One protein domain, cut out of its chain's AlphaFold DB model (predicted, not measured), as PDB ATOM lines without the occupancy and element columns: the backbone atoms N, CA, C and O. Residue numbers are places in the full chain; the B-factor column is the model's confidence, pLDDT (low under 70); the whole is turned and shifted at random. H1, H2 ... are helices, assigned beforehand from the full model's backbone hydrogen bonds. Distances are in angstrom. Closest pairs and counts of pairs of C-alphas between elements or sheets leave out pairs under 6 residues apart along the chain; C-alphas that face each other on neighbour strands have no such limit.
ATOM      1  N   ASP A 115      54.218  30.231 132.083       90.00
ATOM      2  CA  ASP A 115      55.271  29.873 131.127       90.00
ATOM      3  C   ASP A 115      55.498  31.019 130.133       90.00
ATOM      4  O   ASP A 115      54.771  31.149 129.147       90.00
ATOM      5  N   TYR A 116      56.502  31.861 130.392       94.06
ATOM      6  CA  TYR A 116      56.825  32.990 129.512       94.06
ATOM      7  C   TYR A 116      57.171  32.536 128.085       94.06
ATOM      8  O   TYR A 116      56.927  33.275 127.140       94.06
ATOM      9  N   GLU A 117      57.692  31.317 127.908       94.81
ATOM     10  CA  GLU A 117      58.110  30.820 126.597       94.81
ATOM     11  C   GLU A 117      56.912  30.670 125.654       94.81
ATOM     12  O   GLU A 117      57.033  30.933 124.463       94.81
ATOM     13  N   ALA A 118      55.742  30.285 126.168       95.62
ATOM     14  CA  ALA A 118      54.536  30.181 125.351       95.62
ATOM     15  C   ALA A 118      54.070  31.559 124.844       95.62
ATOM     16  O   ALA A 118      53.756  31.688 123.659       95.62
ATOM     17  N   TRP A 119      54.157  32.602 125.678       97.06
ATOM     18  CA  TRP A 119      53.939  33.991 125.260       97.06
ATOM     19  C   TRP A 119      54.961  34.448 124.215       97.06
ATOM     20  O   TRP A 119      54.584  35.046 123.207       97.06
ATOM     21  N   THR A 120      56.240  34.105 124.394       97.88
ATOM     22  CA  THR A 120      57.293  34.384 123.406       97.88
ATOM     23  C   THR A 120      56.978  33.750 122.054       97.88
ATOM     24  O   THR A 120      57.166  34.381 121.014       97.88
ATOM     25  N   GLN A 121      56.481  32.510 122.041       97.81
ATOM     26  CA  GLN A 121      56.101  31.839 120.797       97.81
ATOM     27  C   GLN A 121      54.886  32.501 120.141       97.81
ATOM     28  O   GLN A 121      54.920  32.726 118.933       97.81
ATOM     29  N   MET A 122      53.862  32.893 120.910       98.31
ATOM     30  CA  MET A 122      52.747  33.686 120.371       98.31
ATOM     31  C   MET A 122      53.249  34.985 119.730       98.31
ATOM     32  O   MET A 122      52.874  35.289 118.599       98.31
ATOM     33  N   ALA A 123      54.148  35.711 120.403       98.31
ATOM     34  CA  ALA A 123      54.733  36.940 119.873       98.31
ATOM     35  C   ALA A 123      55.470  36.701 118.548       98.31
ATOM     36  O   ALA A 123      55.280  37.448 117.593       98.31
ATOM     37  N   ARG A 124      56.268  35.630 118.452       98.19
ATOM     38  CA  ARG A 124      56.985  35.266 117.218       98.19
ATOM     39  C   ARG A 124      56.049  34.921 116.064       98.19
ATOM     40  O   ARG A 124      56.364  35.275 114.932       98.19
ATOM     41  N   ILE A 125      54.943  34.231 116.344       98.12
ATOM     42  CA  ILE A 125      53.934  33.887 115.337       98.12
ATOM     43  C   ILE A 125      53.281  35.171 114.820       98.12
ATOM     44  O   ILE A 125      53.344  35.454 113.631       98.12
ATOM     45  N   PHE A 126      52.747  35.999 115.718       98.31
ATOM     46  CA  PHE A 126      52.070  37.235 115.336       98.31
ATOM     47  C   PHE A 126      53.002  38.284 114.711       98.31
ATOM     48  O   PHE A 126      52.565  39.063 113.873       98.31
ATOM     49  N   ALA A 127      54.298  38.283 115.039       97.56
ATOM     50  CA  ALA A 127      55.280  39.189 114.434       97.56
ATOM     51  C   ALA A 127      55.565  38.905 112.945       97.56
ATOM     52  O   ALA A 127      56.284  39.679 112.299       97.56
ATOM     53  N   GLN A 128      55.067  37.781 112.420       96.00
ATOM     54  CA  GLN A 128      55.097  37.439 110.995       96.00
ATOM     55  C   GLN A 128      53.817  37.873 110.272       96.00
ATOM     56  O   GLN A 128      53.814  37.947 109.044       96.00
ATOM     57  N   GLU A 129      52.757  38.186 111.017       94.00
ATOM     58  CA  GLU A 129      51.460  38.561 110.470       94.00
ATOM     59  C   GLU A 129      51.394  40.078 110.215       94.00
ATOM     60  O   GLU A 129      51.826  40.878 111.055       94.00
ATOM     61  N   PRO A 130      50.859  40.512 109.062       91.06
ATOM     62  CA  PRO A 130      50.707  41.927 108.749       91.06
ATOM     63  C   PRO A 130      49.562  42.577 109.547       91.06
ATOM     64  O   PRO A 130      48.747  41.911 110.186       91.06
ATOM     65  N   GLY A 131      49.462  43.905 109.460       94.00
ATOM     66  CA  GLY A 131      48.331  44.652 110.016       94.00
ATOM     67  C   GLY A 131      48.248  44.528 111.535       94.00
ATOM     68  O   GLY A 131      49.214  44.823 112.230       94.00
ATOM     69  N   MET A 132      47.105  44.075 112.060       96.62
ATOM     70  CA  MET A 132      46.892  43.971 113.507       96.62
ATOM     71  C   MET A 132      47.802  42.926 114.177       96.62
ATOM     72  O   MET A 132      48.065  43.025 115.374       96.62
ATOM     73  N   GLY A 133      48.353  41.973 113.416       97.38
ATOM     74  CA  GLY A 133      49.265  40.946 113.924       97.38
ATOM     75  C   GLY A 133      50.454  41.512 114.704       97.38
ATOM     76  O   GLY A 133      50.699  41.101 115.837       97.38
ATOM     77  N   ILE A 134      51.134  42.533 114.175       98.06
ATOM     78  CA  ILE A 134      52.309  43.114 114.847       98.06
ATOM     79  C   ILE A 134      51.962  43.786 116.189       98.06
ATOM     80  O   ILE A 134      52.775  43.796 117.114       98.06
ATOM     81  N   HIS A 135      50.732  44.285 116.336       98.00
ATOM     82  CA  HIS A 135      50.226  44.869 117.579       98.00
ATOM     83  C   HIS A 135      49.890  43.788 118.616       98.00
ATOM     84  O   HIS A 135      50.222  43.933 119.793       98.00
ATOM     85  N   VAL A 136      49.328  42.653 118.179       98.00
ATOM     86  CA  VAL A 136      49.156  41.464 119.037       98.00
ATOM     87  C   VAL A 136      50.516  40.930 119.497       98.00
ATOM     88  O   VAL A 136      50.683  40.563 120.660       98.00
ATOM     89  N   ALA A 137      51.515  40.931 118.608       98.44
ATOM     90  CA  ALA A 137      52.873  40.520 118.947       98.44
ATOM     91  C   ALA A 137      53.481  41.402 120.047       98.44
ATOM     92  O   ALA A 137      54.100  40.869 120.969       98.44
ATOM     93  N   ALA A 138      53.257  42.721 119.988       98.06
ATOM     94  CA  ALA A 138      53.701  43.674 121.007       98.06
ATOM     95  C   ALA A 138      53.096  43.362 122.390       98.06
ATOM     96  O   ALA A 138      53.802  43.333 123.396       98.06
ATOM     97  N   VAL A 139      51.805  43.030 122.439       97.19
ATOM     98  CA  VAL A 139      51.124  42.606 123.673       97.19
ATOM     99  C   VAL A 139      51.718  41.309 124.223       97.19
ATOM    100  O   VAL A 139      52.032  41.211 125.414       97.19
ATOM    101  N   ALA A 140      51.914  40.315 123.356       97.56
ATOM    102  CA  ALA A 140      52.447  39.019 123.751       97.56
ATOM    103  C   ALA A 140      53.897  39.110 124.262       97.56
ATOM    104  O   ALA A 140      54.222  38.472 125.265       97.56
ATOM    105  N   ILE A 141      54.762  39.924 123.638       98.12
ATOM    106  CA  ILE A 141      56.157  40.076 124.086       98.12
ATOM    107  C   ILE A 141      56.260  40.842 125.407       98.12
ATOM    108  O   ILE A 141      56.977  40.399 126.303       98.12
ATOM    109  N   GLN A 142      55.476  41.911 125.588       95.94
ATOM    110  CA  GLN A 142      55.390  42.619 126.870       95.94
ATOM    111  C   GLN A 142      54.952  41.670 127.989       95.94
ATOM    112  O   GLN A 142      55.511  41.667 129.090       95.94
ATOM    113  N   ARG A 143      53.969  40.807 127.698       94.62
ATOM    114  CA  ARG A 143      53.512  39.792 128.642       94.62
ATOM    115  C   ARG A 143      54.596  38.757 128.944       94.62
ATOM    116  O   ARG A 143      54.780  38.430 130.114       94.62
ATOM    117  N   ALA A 144      55.325  38.272 127.938       96.19
ATOM    118  CA  ALA A 144      56.424  37.324 128.121       96.19
ATOM    119  C   ALA A 144      57.517  37.891 129.040       96.19
ATOM    120  O   ALA A 144      57.871  37.247 130.030       96.19
ATOM    121  N   ILE A 145      57.987  39.114 128.764       95.81
ATOM    122  CA  ILE A 145      58.989  39.815 129.587       95.81
ATOM    123  C   ILE A 145      58.500  39.902 131.027       95.81
ATOM    124  O   ILE A 145      59.206  39.503 131.948       95.81
ATOM    125  N   ARG A 146      57.254  40.331 131.225       92.19
ATOM    126  CA  ARG A 146      56.679  40.463 132.560       92.19
ATOM    127  C   ARG A 146      56.575  39.139 133.315       92.19
ATOM    128  O   ARG A 146      56.903  39.077 134.495       92.19
ATOM    129  N   VAL A 147      56.098  38.073 132.670       91.19
ATOM    130  CA  VAL A 147      56.034  36.746 133.308       91.19
ATOM    131  C   VAL A 147      57.439  36.284 133.689       91.19
ATOM    132  O   VAL A 147      57.631  35.731 134.772       91.19
ATOM    133  N   MET A 148      58.430  36.540 132.834       92.38
ATOM    134  CA  MET A 148      59.817  36.182 133.096       92.38
ATOM    135  C   MET A 148      60.417  36.957 134.277       92.38
ATOM    136  O   MET A 148      61.071  36.329 135.110       92.38
ATOM    137  N   THR A 149      60.185  38.270 134.374       92.06
ATOM    138  CA  THR A 149      60.757  39.133 135.425       92.06
ATOM    139  C   THR A 149      60.060  38.985 136.776       92.06
ATOM    140  O   THR A 149      60.718  39.080 137.805       92.06
ATOM    141  N   LEU A 150      58.753  38.696 136.796       88.56
ATOM    142  CA  LEU A 150      58.012  38.416 138.035       88.56
ATOM    143  C   LEU A 150      58.244  36.998 138.570       88.56
ATOM    144  O   LEU A 150      57.945  36.700 139.729       88.56
ATOM    145  N   SER A 151      58.751  36.090 137.735       84.56
ATOM    146  CA  SER A 151      59.064  34.732 138.170       84.56
ATOM    147  C   SER A 151      60.229  34.730 139.158       84.56
ATOM    148  O   SER A 151      61.215  35.442 138.994       84.56
ATOM    149  N   ARG A 152      60.160  33.869 140.177       84.62
ATOM    150  CA  ARG A 152      61.267  33.693 141.127       84.62
ATOM    151  C   ARG A 152      62.376  32.858 140.489       84.62
ATOM    152  O   ARG A 152      62.233  31.643 140.350       84.62
ATOM    153  N   TRP A 153      63.481  33.505 140.134       87.69
ATOM    154  CA  TRP A 153      64.704  32.853 139.668       87.69
ATOM    155  C   TRP A 153      65.712  32.735 140.814       87.69
ATOM    156  O   TRP A 153      65.926  33.682 141.565       87.69
ATOM    157  N   ALA A 154      66.371  31.583 140.934       91.00
ATOM    158  CA  ALA A 154      67.470  31.388 141.881       91.00
ATOM    159  C   ALA A 154      68.767  32.005 141.329       91.00
ATOM    160  O   ALA A 154      69.694  31.287 140.952       91.00
ATOM    161  N   LEU A 155      68.810  33.337 141.226       91.56
ATOM    162  CA  LEU A 155      69.914  34.079 140.599       91.56
ATOM    163  C   LEU A 155      71.246  33.945 141.351       91.56
ATOM    164  O   LEU A 155      72.296  34.167 140.766       91.56
ATOM    165  N   SER A 156      71.228  33.481 142.603       93.50
ATOM    166  CA  SER A 156      72.441  33.099 143.338       93.50
ATOM    167  C   SER A 156      73.199  31.923 142.704       93.50
ATOM    168  O   SER A 156      74.368  31.706 143.012       93.50
ATOM    169  N   ILE A 157      72.558  31.152 141.817       94.62
ATOM    170  CA  ILE A 157      73.181  30.045 141.090       94.62
ATOM    171  C   ILE A 157      73.714  30.574 139.742       94.62
ATOM    172  O   ILE A 157      72.908  30.874 138.856       94.62
ATOM    173  N   PRO A 158      75.042  30.579 139.485       96.06
ATOM    174  CA  PRO A 158      75.627  31.224 138.296       96.06
ATOM    175  C   PRO A 158      75.145  30.686 136.940       96.06
ATOM    176  O   PRO A 158      75.222  31.351 135.908       96.06
ATOM    177  N   HIS A 159      74.697  29.430 136.880       96.31
ATOM    178  CA  HIS A 159      74.093  28.889 135.658       96.31
ATOM    179  C   HIS A 159      72.680  29.445 135.414       96.31
ATOM    180  O   HIS A 159      72.317  29.707 134.268       96.31
ATOM    181  N   VAL A 160      71.899  29.626 136.482       93.00
ATOM    182  CA  VAL A 160      70.532  30.157 136.424       93.00
ATOM    183  C   VAL A 160      70.563  31.633 136.051       93.00
ATOM    184  O   VAL A 160      69.825  32.027 135.155       93.00
ATOM    185  N   GLU A 161      71.466  32.409 136.651       95.75
ATOM    186  CA  GLU A 161      71.700  33.814 136.304       95.75
ATOM    187  C   GLU A 161      72.040  33.983 134.819       95.75
ATOM    188  O   GLU A 161      71.319  34.663 134.095       95.75
ATOM    189  N   ARG A 162      73.062  33.275 134.314       97.62
ATOM    190  CA  ARG A 162      73.439  33.349 132.889       97.62
ATOM    191  C   ARG A 162      72.289  33.003 131.948       97.62
ATOM    192  O   ARG A 162      72.146  33.620 130.895       97.62
ATOM    193  N   ARG A 163      71.479  32.000 132.304       96.38
ATOM    194  CA  ARG A 163      70.293  31.632 131.527       96.38
ATOM    195  C   ARG A 163      69.238  32.735 131.573       96.38
ATOM    196  O   ARG A 163      68.665  33.026 130.531       96.38
ATOM    197  N   TYR A 164      68.978  33.305 132.747       96.25
ATOM    198  CA  TYR A 164      68.039  34.407 132.916       96.25
ATOM    199  C   TYR A 164      68.459  35.607 132.067       96.25
ATOM    200  O   TYR A 164      67.682  36.035 131.223       96.25
ATOM    201  N   THR A 165      69.700  36.078 132.198       97.12
ATOM    202  CA  THR A 165      70.209  37.222 131.431       97.12
ATOM    203  C   THR A 165      70.103  36.982 129.931       97.12
ATOM    204  O   THR A 165      69.467  37.766 129.238       97.12
ATOM    205  N   ARG A 166      70.617  35.847 129.432       97.88
ATOM    206  CA  ARG A 166      70.536  35.513 128.001       97.88
ATOM    207  C   ARG A 166      69.094  35.505 127.498       97.88
ATOM    208  O   ARG A 166      68.804  36.065 126.449       97.88
ATOM    209  N   ASN A 167      68.197  34.846 128.226       97.19
ATOM    210  CA  ASN A 167      66.808  34.733 127.803       97.19
ATOM    211  C   ASN A 167      66.102  36.104 127.850       97.19
ATOM    212  O   ASN A 167      65.297  36.390 126.972       97.19
ATOM    213  N   LEU A 168      66.419  36.962 128.823       97.25
ATOM    214  CA  LEU A 168      65.852  38.307 128.925       97.25
ATOM    215  C   LEU A 168      66.362  39.207 127.791       97.25
ATOM    216  O   LEU A 168      65.573  39.924 127.179       97.25
ATOM    217  N   ASP A 169      67.649  39.107 127.455       98.19
ATOM    218  CA  ASP A 169      68.248  39.798 126.311       98.19
ATOM    219  C   ASP A 169      67.575  39.376 124.995       98.19
ATOM    220  O   ASP A 169      67.246  40.225 124.166       98.19
ATOM    221  N   GLU A 170      67.309  38.077 124.814       98.19
ATOM    222  CA  GLU A 170      66.570  37.557 123.658       98.19
ATOM    223  C   GLU A 170      65.145  38.130 123.575       98.19
ATOM    224  O   GLU A 170      64.690  38.482 122.483       98.19
ATOM    225  N   LEU A 171      64.440  38.258 124.708       98.31
ATOM    226  CA  LEU A 171      63.107  38.864 124.740       98.31
ATOM    227  C   LEU A 171      63.150  40.353 124.394       98.31
ATOM    228  O   LEU A 171      62.356  40.793 123.566       98.31
ATOM    229  N   HIS A 172      64.085  41.115 124.961       98.44
ATOM    230  CA  HIS A 172      64.235  42.536 124.639       98.44
ATOM    231  C   HIS A 172      64.692  42.771 123.199       98.44
ATOM    232  O   HIS A 172      64.336  43.782 122.596       98.44
ATOM    233  N   GLN A 173      65.467  41.856 122.615       98.44
ATOM    234  CA  GLN A 173      65.800  41.942 121.199       98.44
ATOM    235  C   GLN A 173      64.561  41.712 120.328       98.44
ATOM    236  O   GLN A 173      64.290  42.512 119.437       98.44
ATOM    237  N   LEU A 174      63.770  40.675 120.624       98.44
ATOM    238  CA  LEU A 174      62.510  40.421 119.920       98.44
ATOM    239  C   LEU A 174      61.526  41.590 120.076       98.44
ATOM    240  O   LEU A 174      60.861  41.973 119.118       98.44
ATOM    241  N   GLU A 175      61.458  42.176 121.268       98.38
ATOM    242  CA  GLU A 175      60.672  43.370 121.558       98.38
ATOM    243  C   GLU A 175      61.088  44.533 120.648       98.38
ATOM    244  O   GLU A 175      60.256  45.066 119.911       98.38
ATOM    245  N   LYS A 176      62.382  44.872 120.617       98.25
ATOM    246  CA  LYS A 176      62.922  45.914 119.728       98.25
ATOM    247  C   LYS A 176      62.577  45.651 118.266       98.25
ATOM    248  O   LYS A 176      62.177  46.583 117.571       98.25
ATOM    249  N   ASP A 177      62.693  44.408 117.807       98.25
ATOM    250  CA  ASP A 177      62.382  44.033 116.427       98.25
ATOM    251  C   ASP A 177      60.887  44.216 116.104       98.25
ATOM    252  O   ASP A 177      60.538  44.653 115.005       98.25
ATOM    253  N   ILE A 178      59.994  43.912 117.053       98.31
ATOM    254  CA  ILE A 178      58.544  44.125 116.917       98.31
ATOM    255  C   ILE A 178      58.221  45.623 116.855       98.31
ATOM    256  O   ILE A 178      57.512  46.058 115.945       98.31
ATOM    257  N   PHE A 179      58.776  46.428 117.763       97.19
ATOM    258  CA  PHE A 179      58.559  47.880 117.771       97.19
ATOM    259  C   PHE A 179      59.159  48.567 116.538       97.19
ATOM    260  O   PHE A 179      58.539  49.466 115.974       97.19
ATOM    261  N   ALA A 180      60.312  48.107 116.045       97.44
ATOM    262  CA  ALA A 180      60.913  48.616 114.811       97.44
ATOM    263  C   ALA A 180      60.035  48.368 113.571       97.44
ATOM    264  O   ALA A 180      60.083  49.140 112.615       97.44
ATOM    265  N   LYS A 181      59.202  47.318 113.590       97.06
ATOM    266  CA  LYS A 181      58.193  47.034 112.556       97.06
ATOM    267  C   LYS A 181      56.886  47.819 112.740       97.06
ATOM    268  O   LYS A 181      55.966  47.634 111.949       97.06
ATOM    269  N   GLY A 182      56.795  48.683 113.754       97.00
ATOM    270  CA  GLY A 182      55.597  49.467 114.068       97.00
ATOM    271  C   GLY A 182      54.623  48.784 115.029       97.00
ATOM    272  O   GLY A 182      53.481  49.225 115.134       97.00
ATOM    273  N   GLY A 183      55.044  47.719 115.723       97.38
ATOM    274  CA  GLY A 183      54.247  47.091 116.775       97.38
ATOM    275  C   GLY A 183      53.895  48.075 117.887       97.38
ATOM    276  O   GLY A 183      54.747  48.817 118.361       97.38
ATOM    277  N   ASP A 184      52.632  48.070 118.300       96.50
ATOM    278  CA  ASP A 184      52.091  48.980 119.313       96.50
ATOM    279  C   ASP A 184      50.937  48.290 120.049       96.50
ATOM    280  O   ASP A 184      49.899  47.996 119.452       96.50
ATOM    281  N   ALA A 185      51.131  48.010 121.338       95.44
ATOM    282  CA  ALA A 185      50.155  47.306 122.163       95.44
ATOM    283  C   ALA A 185      48.858  48.109 122.368       95.44
ATOM    284  O   ALA A 185      47.779  47.517 122.482       95.44
ATOM    285  N   ASP A 186      48.929  49.444 122.361       94.94
ATOM    286  CA  ASP A 186      47.763  50.299 122.585       94.94
ATOM    287  C   ASP A 186      46.802  50.282 121.396       94.94
ATOM    288  O   ASP A 186      45.585  50.401 121.577       94.94
ATOM    289  N   GLN A 187      47.303  50.049 120.180       95.75
ATOM    290  CA  GLN A 187      46.445  49.862 119.007       95.75
ATOM    291  C   GLN A 187      45.608  48.589 119.118       95.75
ATOM    292  O   GLN A 187      44.395  48.635 118.895       95.75
ATOM    293  N   PHE A 188      46.215  47.477 119.547       95.94
ATOM    294  CA  PHE A 188      45.465  46.246 119.797       95.94
ATOM    295  C   PHE A 188      44.461  46.424 120.936       95.94
ATOM    296  O   PHE A 188      43.309  46.021 120.799       95.94
ATOM    297  N   LYS A 189      44.853  47.088 122.030       93.69
ATOM    298  CA  LYS A 189      43.947  47.412 123.142       93.69
ATOM    299  C   LYS A 189      42.750  48.239 122.671       93.69
ATOM    300  O   LYS A 189      41.608  47.930 123.013       93.69
ATOM    301  N   THR A 190      42.997  49.280 121.882       95.00
ATOM    302  CA  THR A 190      41.949  50.173 121.372       95.00
ATOM    303  C   THR A 190      40.977  49.403 120.485       95.00
ATOM    304  O   THR A 190      39.768  49.504 120.671       95.00
ATOM    305  N   TRP A 191      41.493  48.566 119.582       95.06
ATOM    306  CA  TRP A 191      40.664  47.701 118.747       95.06
ATOM    307  C   TRP A 191      39.871  46.673 119.573       95.06
ATOM    308  O   TRP A 191      38.656  46.579 119.424       95.06
ATOM    309  N   ALA A 192      40.517  45.954 120.493       93.62
ATOM    310  CA  ALA A 192      39.884  44.908 121.297       93.62
ATOM    311  C   ALA A 192      38.832  45.459 122.281       93.62
ATOM    312  O   ALA A 192      37.861  44.777 122.603       93.62
ATOM    313  N   SER A 193      38.978  46.700 122.746       93.50
ATOM    314  CA  SER A 193      38.018  47.369 123.642       93.50
ATOM    315  C   SER A 193      36.879  48.105 122.926       93.50
ATOM    316  O   SER A 193      35.946  48.577 123.583       93.50
ATOM    317  N   ALA A 194      36.935  48.231 121.598       93.62
ATOM    318  CA  ALA A 194      35.932  48.959 120.835       93.62
ATOM    319  C   ALA A 194      34.553  48.283 120.927       93.62
ATOM    320  O   ALA A 194      34.434  47.064 120.811       93.62
ATOM    321  N   LYS A 195      33.493  49.091 121.084       86.88
ATOM    322  CA  LYS A 195      32.098  48.605 121.091       86.88
ATOM    323  C   LYS A 195      31.697  47.957 119.765       86.88
ATOM    324  O   LYS A 195      30.927  47.005 119.761       86.88
ATOM    325  N   LEU A 205      43.690  39.428 110.488       95.88
ATOM    326  CA  LEU A 205      43.593  38.379 111.507       95.88
ATOM    327  C   LEU A 205      42.513  37.330 111.206       95.88
ATOM    328  O   LEU A 205      42.223  36.500 112.062       95.88
ATOM    329  N   GLY A 206      41.921  37.340 110.008       95.69
ATOM    330  CA  GLY A 206      40.796  36.467 109.640       95.69
ATOM    331  C   GLY A 206      41.057  34.963 109.781       95.69
ATOM    332  O   GLY A 206      40.132  34.178 109.957       95.69
ATOM    333  N   ALA A 207      42.328  34.551 109.750       95.94
ATOM    334  CA  ALA A 207      42.714  33.160 109.948       95.94
ATOM    335  C   ALA A 207      42.662  32.716 111.424       95.94
ATOM    336  O   ALA A 207      42.564  31.520 111.689       95.94
ATOM    337  N   PHE A 208      42.731  33.652 112.378       97.12
ATOM    338  CA  PHE A 208      42.771  33.383 113.817       97.12
ATOM    339  C   PHE A 208      41.371  33.400 114.431       97.12
ATOM    340  O   PHE A 208      40.486  34.137 114.003       97.12
ATOM    341  N   LYS A 209      41.168  32.605 115.486       96.94
ATOM    342  CA  LYS A 209      39.897  32.594 116.216       96.94
ATOM    343  C   LYS A 209      39.765  33.825 117.102       96.94
ATOM    344  O   LYS A 209      40.660  34.125 117.890       96.94
ATOM    345  N   GLU A 210      38.596  34.458 117.057       96.00
ATOM    346  CA  GLU A 210      38.265  35.600 117.917       96.00
ATOM    347  C   GLU A 210      38.433  35.265 119.404       96.00
ATOM    348  O   GLU A 210      39.078  36.009 120.135       96.00
ATOM    349  N   SER A 211      37.990  34.076 119.828       96.88
ATOM    350  CA  SER A 211      38.118  33.617 121.216       96.88
ATOM    351  C   SER A 211      39.564  33.567 121.721       96.88
ATOM    352  O   SER A 211      39.810  33.781 122.905       96.88
ATOM    353  N   ALA A 212      40.528  33.271 120.844       96.94
ATOM    354  CA  ALA A 212      41.942  33.249 121.208       96.94
ATOM    355  C   ALA A 212      42.492  34.672 121.392       96.94
ATOM    356  O   ALA A 212      43.229  34.932 122.343       96.94
ATOM    357  N   LEU A 213      42.098  35.600 120.516       97.06
ATOM    358  CA  LEU A 213      42.488  37.010 120.588       97.06
ATOM    359  C   LEU A 213      41.871  37.707 121.807       97.06
ATOM    360  O   LEU A 213      42.569  38.436 122.511       97.06
ATOM    361  N   ASP A 214      40.600  37.428 122.099       95.69
ATOM    362  CA  ASP A 214      39.924  37.905 123.308       95.69
ATOM    363  C   ASP A 214      40.611  37.393 124.570       95.69
ATOM    364  O   ASP A 214      40.845  38.156 125.509       95.69
ATOM    365  N   TRP A 215      40.985  36.110 124.590       96.19
ATOM    366  CA  TRP A 215      41.731  35.545 125.707       96.19
ATOM    367  C   TRP A 215      43.081  36.251 125.897       96.19
ATOM    368  O   TRP A 215      43.386  36.658 127.018       96.19
ATOM    369  N   ILE A 216      43.854  36.462 124.821       96.19
ATOM    370  CA  ILE A 216      45.138  37.183 124.874       96.19
ATOM    371  C   ILE A 216      44.944  38.583 125.468       96.19
ATOM    372  O   ILE A 216      45.675  38.979 126.377       96.19
ATOM    373  N   TYR A 217      43.944  39.315 124.975       95.19
ATOM    374  CA  TYR A 217      43.629  40.660 125.439       95.19
ATOM    375  C   TYR A 217      43.270  40.687 126.930       95.19
ATOM    376  O   TYR A 217      43.874  41.438 127.698       95.19
ATOM    377  N   HIS A 218      42.326  39.848 127.359       93.56
ATOM    378  CA  HIS A 218      41.881  39.814 128.750       93.56
ATOM    379  C   HIS A 218      42.984  39.369 129.707       93.56
ATOM    380  O   HIS A 218      43.118  39.927 130.797       93.56
ATOM    381  N   GLU A 219      43.789  38.386 129.309       91.50
ATOM    382  CA  GLU A 219      44.887  37.899 130.133       91.50
ATOM    383  C   GLU A 219      46.004  38.941 130.255       91.50
ATOM    384  O   GLU A 219      46.548  39.133 131.339       91.50
ATOM    385  N   TRP A 220      46.310  39.687 129.191       89.31
ATOM    386  CA  TRP A 220      47.225  40.825 129.288       89.31
ATOM    387  C   TRP A 220      46.673  41.925 130.209       89.31
ATOM    388  O   TRP A 220      47.375  42.368 131.121       89.31
ATOM    389  N   GLN A 221      45.402  42.308 130.040       88.06
ATOM    390  CA  GLN A 221      44.770  43.370 130.831       88.06
ATOM    391  C   GLN A 221      44.730  43.081 132.323       88.06
ATOM    392  O   GLN A 221      45.086  43.960 133.106       88.06
ATOM    393  N   ARG A 222      44.331  41.862 132.714       84.81
ATOM    394  CA  ARG A 222      44.255  41.455 134.126       84.81
ATOM    395  C   ARG A 222      45.513  41.838 134.880       84.81
ATOM    396  O   ARG A 222      45.431  42.346 135.987       84.81
ATOM    397  N   HIS A 223      46.664  41.638 134.250       71.12
ATOM    398  CA  HIS A 223      47.941  41.885 134.884       71.12
ATOM    399  C   HIS A 223      48.409  43.329 134.781       71.12
ATOM    400  O   HIS A 223      49.067  43.780 135.713       71.12
ATOM    401  N   VAL A 224      48.073  44.079 133.728       68.62
ATOM    402  CA  VAL A 224      48.310  45.536 133.728       68.62
ATOM    403  C   VAL A 224      47.677  46.155 134.980       68.62
ATOM    404  O   VAL A 224      48.384  46.808 135.736       68.62
TER     405      VAL A 224
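This is residues 115 to 195 and 205 to 224 of the 243 residues of an uncharacterized protein of Syncephalastrum racemosum (UniProt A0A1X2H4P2). Three helices, H1, H2 and H3, make an up-and-down bundle, with H2 in the middle of the whole; two more helices, H4 and H5, pack on H2 on the side away from H3, H4 crossing its first part. H3 is the longest helix, and the long axis of the domain runs from its first residue, Pro 158, to Lys 195 just after H4. The printed part has 101 residues with five named helices in the order H1, H2, H3, H4, H5 and no named strand, and the class is all helix. The whole is compact, with a radius of gyration of the C-alphas of 14.3 A, yet elongated in outline, spanning 48 by 26 by 21 A.

H1, residues 116 to 126, touches H2, residues 132 to 150, opposite ways at a shallow tilt of 12 degrees; their closest C-alphas, those of Ala 123 and Ala 137, are 4.1 A apart. H2 is the hub and touches the four other helices. It touches H3, residues 158 to 180, opposite ways at a shallow tilt of 22 degrees, with the C-alphas of Ile 141 and Glu 175 closest at 6.1 A. H1 and H2 form a helical hairpin, and so do H2 and H3; H1, H2 and H3 are a bundle, up and down, each running against the one before. H1 and H3 are close but not clearly touching, with the C-alphas of Thr 120 and Leu 171 closest at 7.5 A. H4, residues 185 to 193, touches residues 132 to 139 of H2 alone, only just about perpendicular at 70.1 degrees, with the C-alphas of Val 139 and Ala 185 closest at 5.0 A. H5, residues 210 to 224, touches residues 139 to 143 of H2 with its residues 216 to 220 alone, the same way at a steep tilt of 41 degrees; the C-alphas of Arg 143 and Trp 220 are closest, 6.4 A apart. H4 and H5 only just touch, with 3 pairs of C-alphas within 8 A, Ala 192 and Tyr 217 being closest at 7.0 A. H3 is apart from H4 and H5. Every O i to N i+4 pair is within hydrogen-bond range in H1, H2, H3 and H4, and 10 of 11 are in H5.

H1 begins at C-alpha 116 (56.825, 32.990, 129.512) and is 15.5 A long. H2 is 27.5 A long, H3 32.7 A, H4 12.2 A and H5 21.2 A. H3 begins at C-alpha 158 (75.627, 31.224, 138.296), and H5 ends at C-alpha 224 (48.310, 45.536, 133.728).

The C-alphas of Pro 158 and Lys 195 are the two farthest apart, at 49.9 A. Residues 196 to 204 are not printed, and C-alphas 195 and 205 are 18.1 A apart across this cut, which lies in the link from H4 to H5. The links from H1 to H2 and from H3 to H4 are tight, and that from H2 to H3 is short. The mean pLDDT of the printed part is 94.8, and residue 224 is under 70.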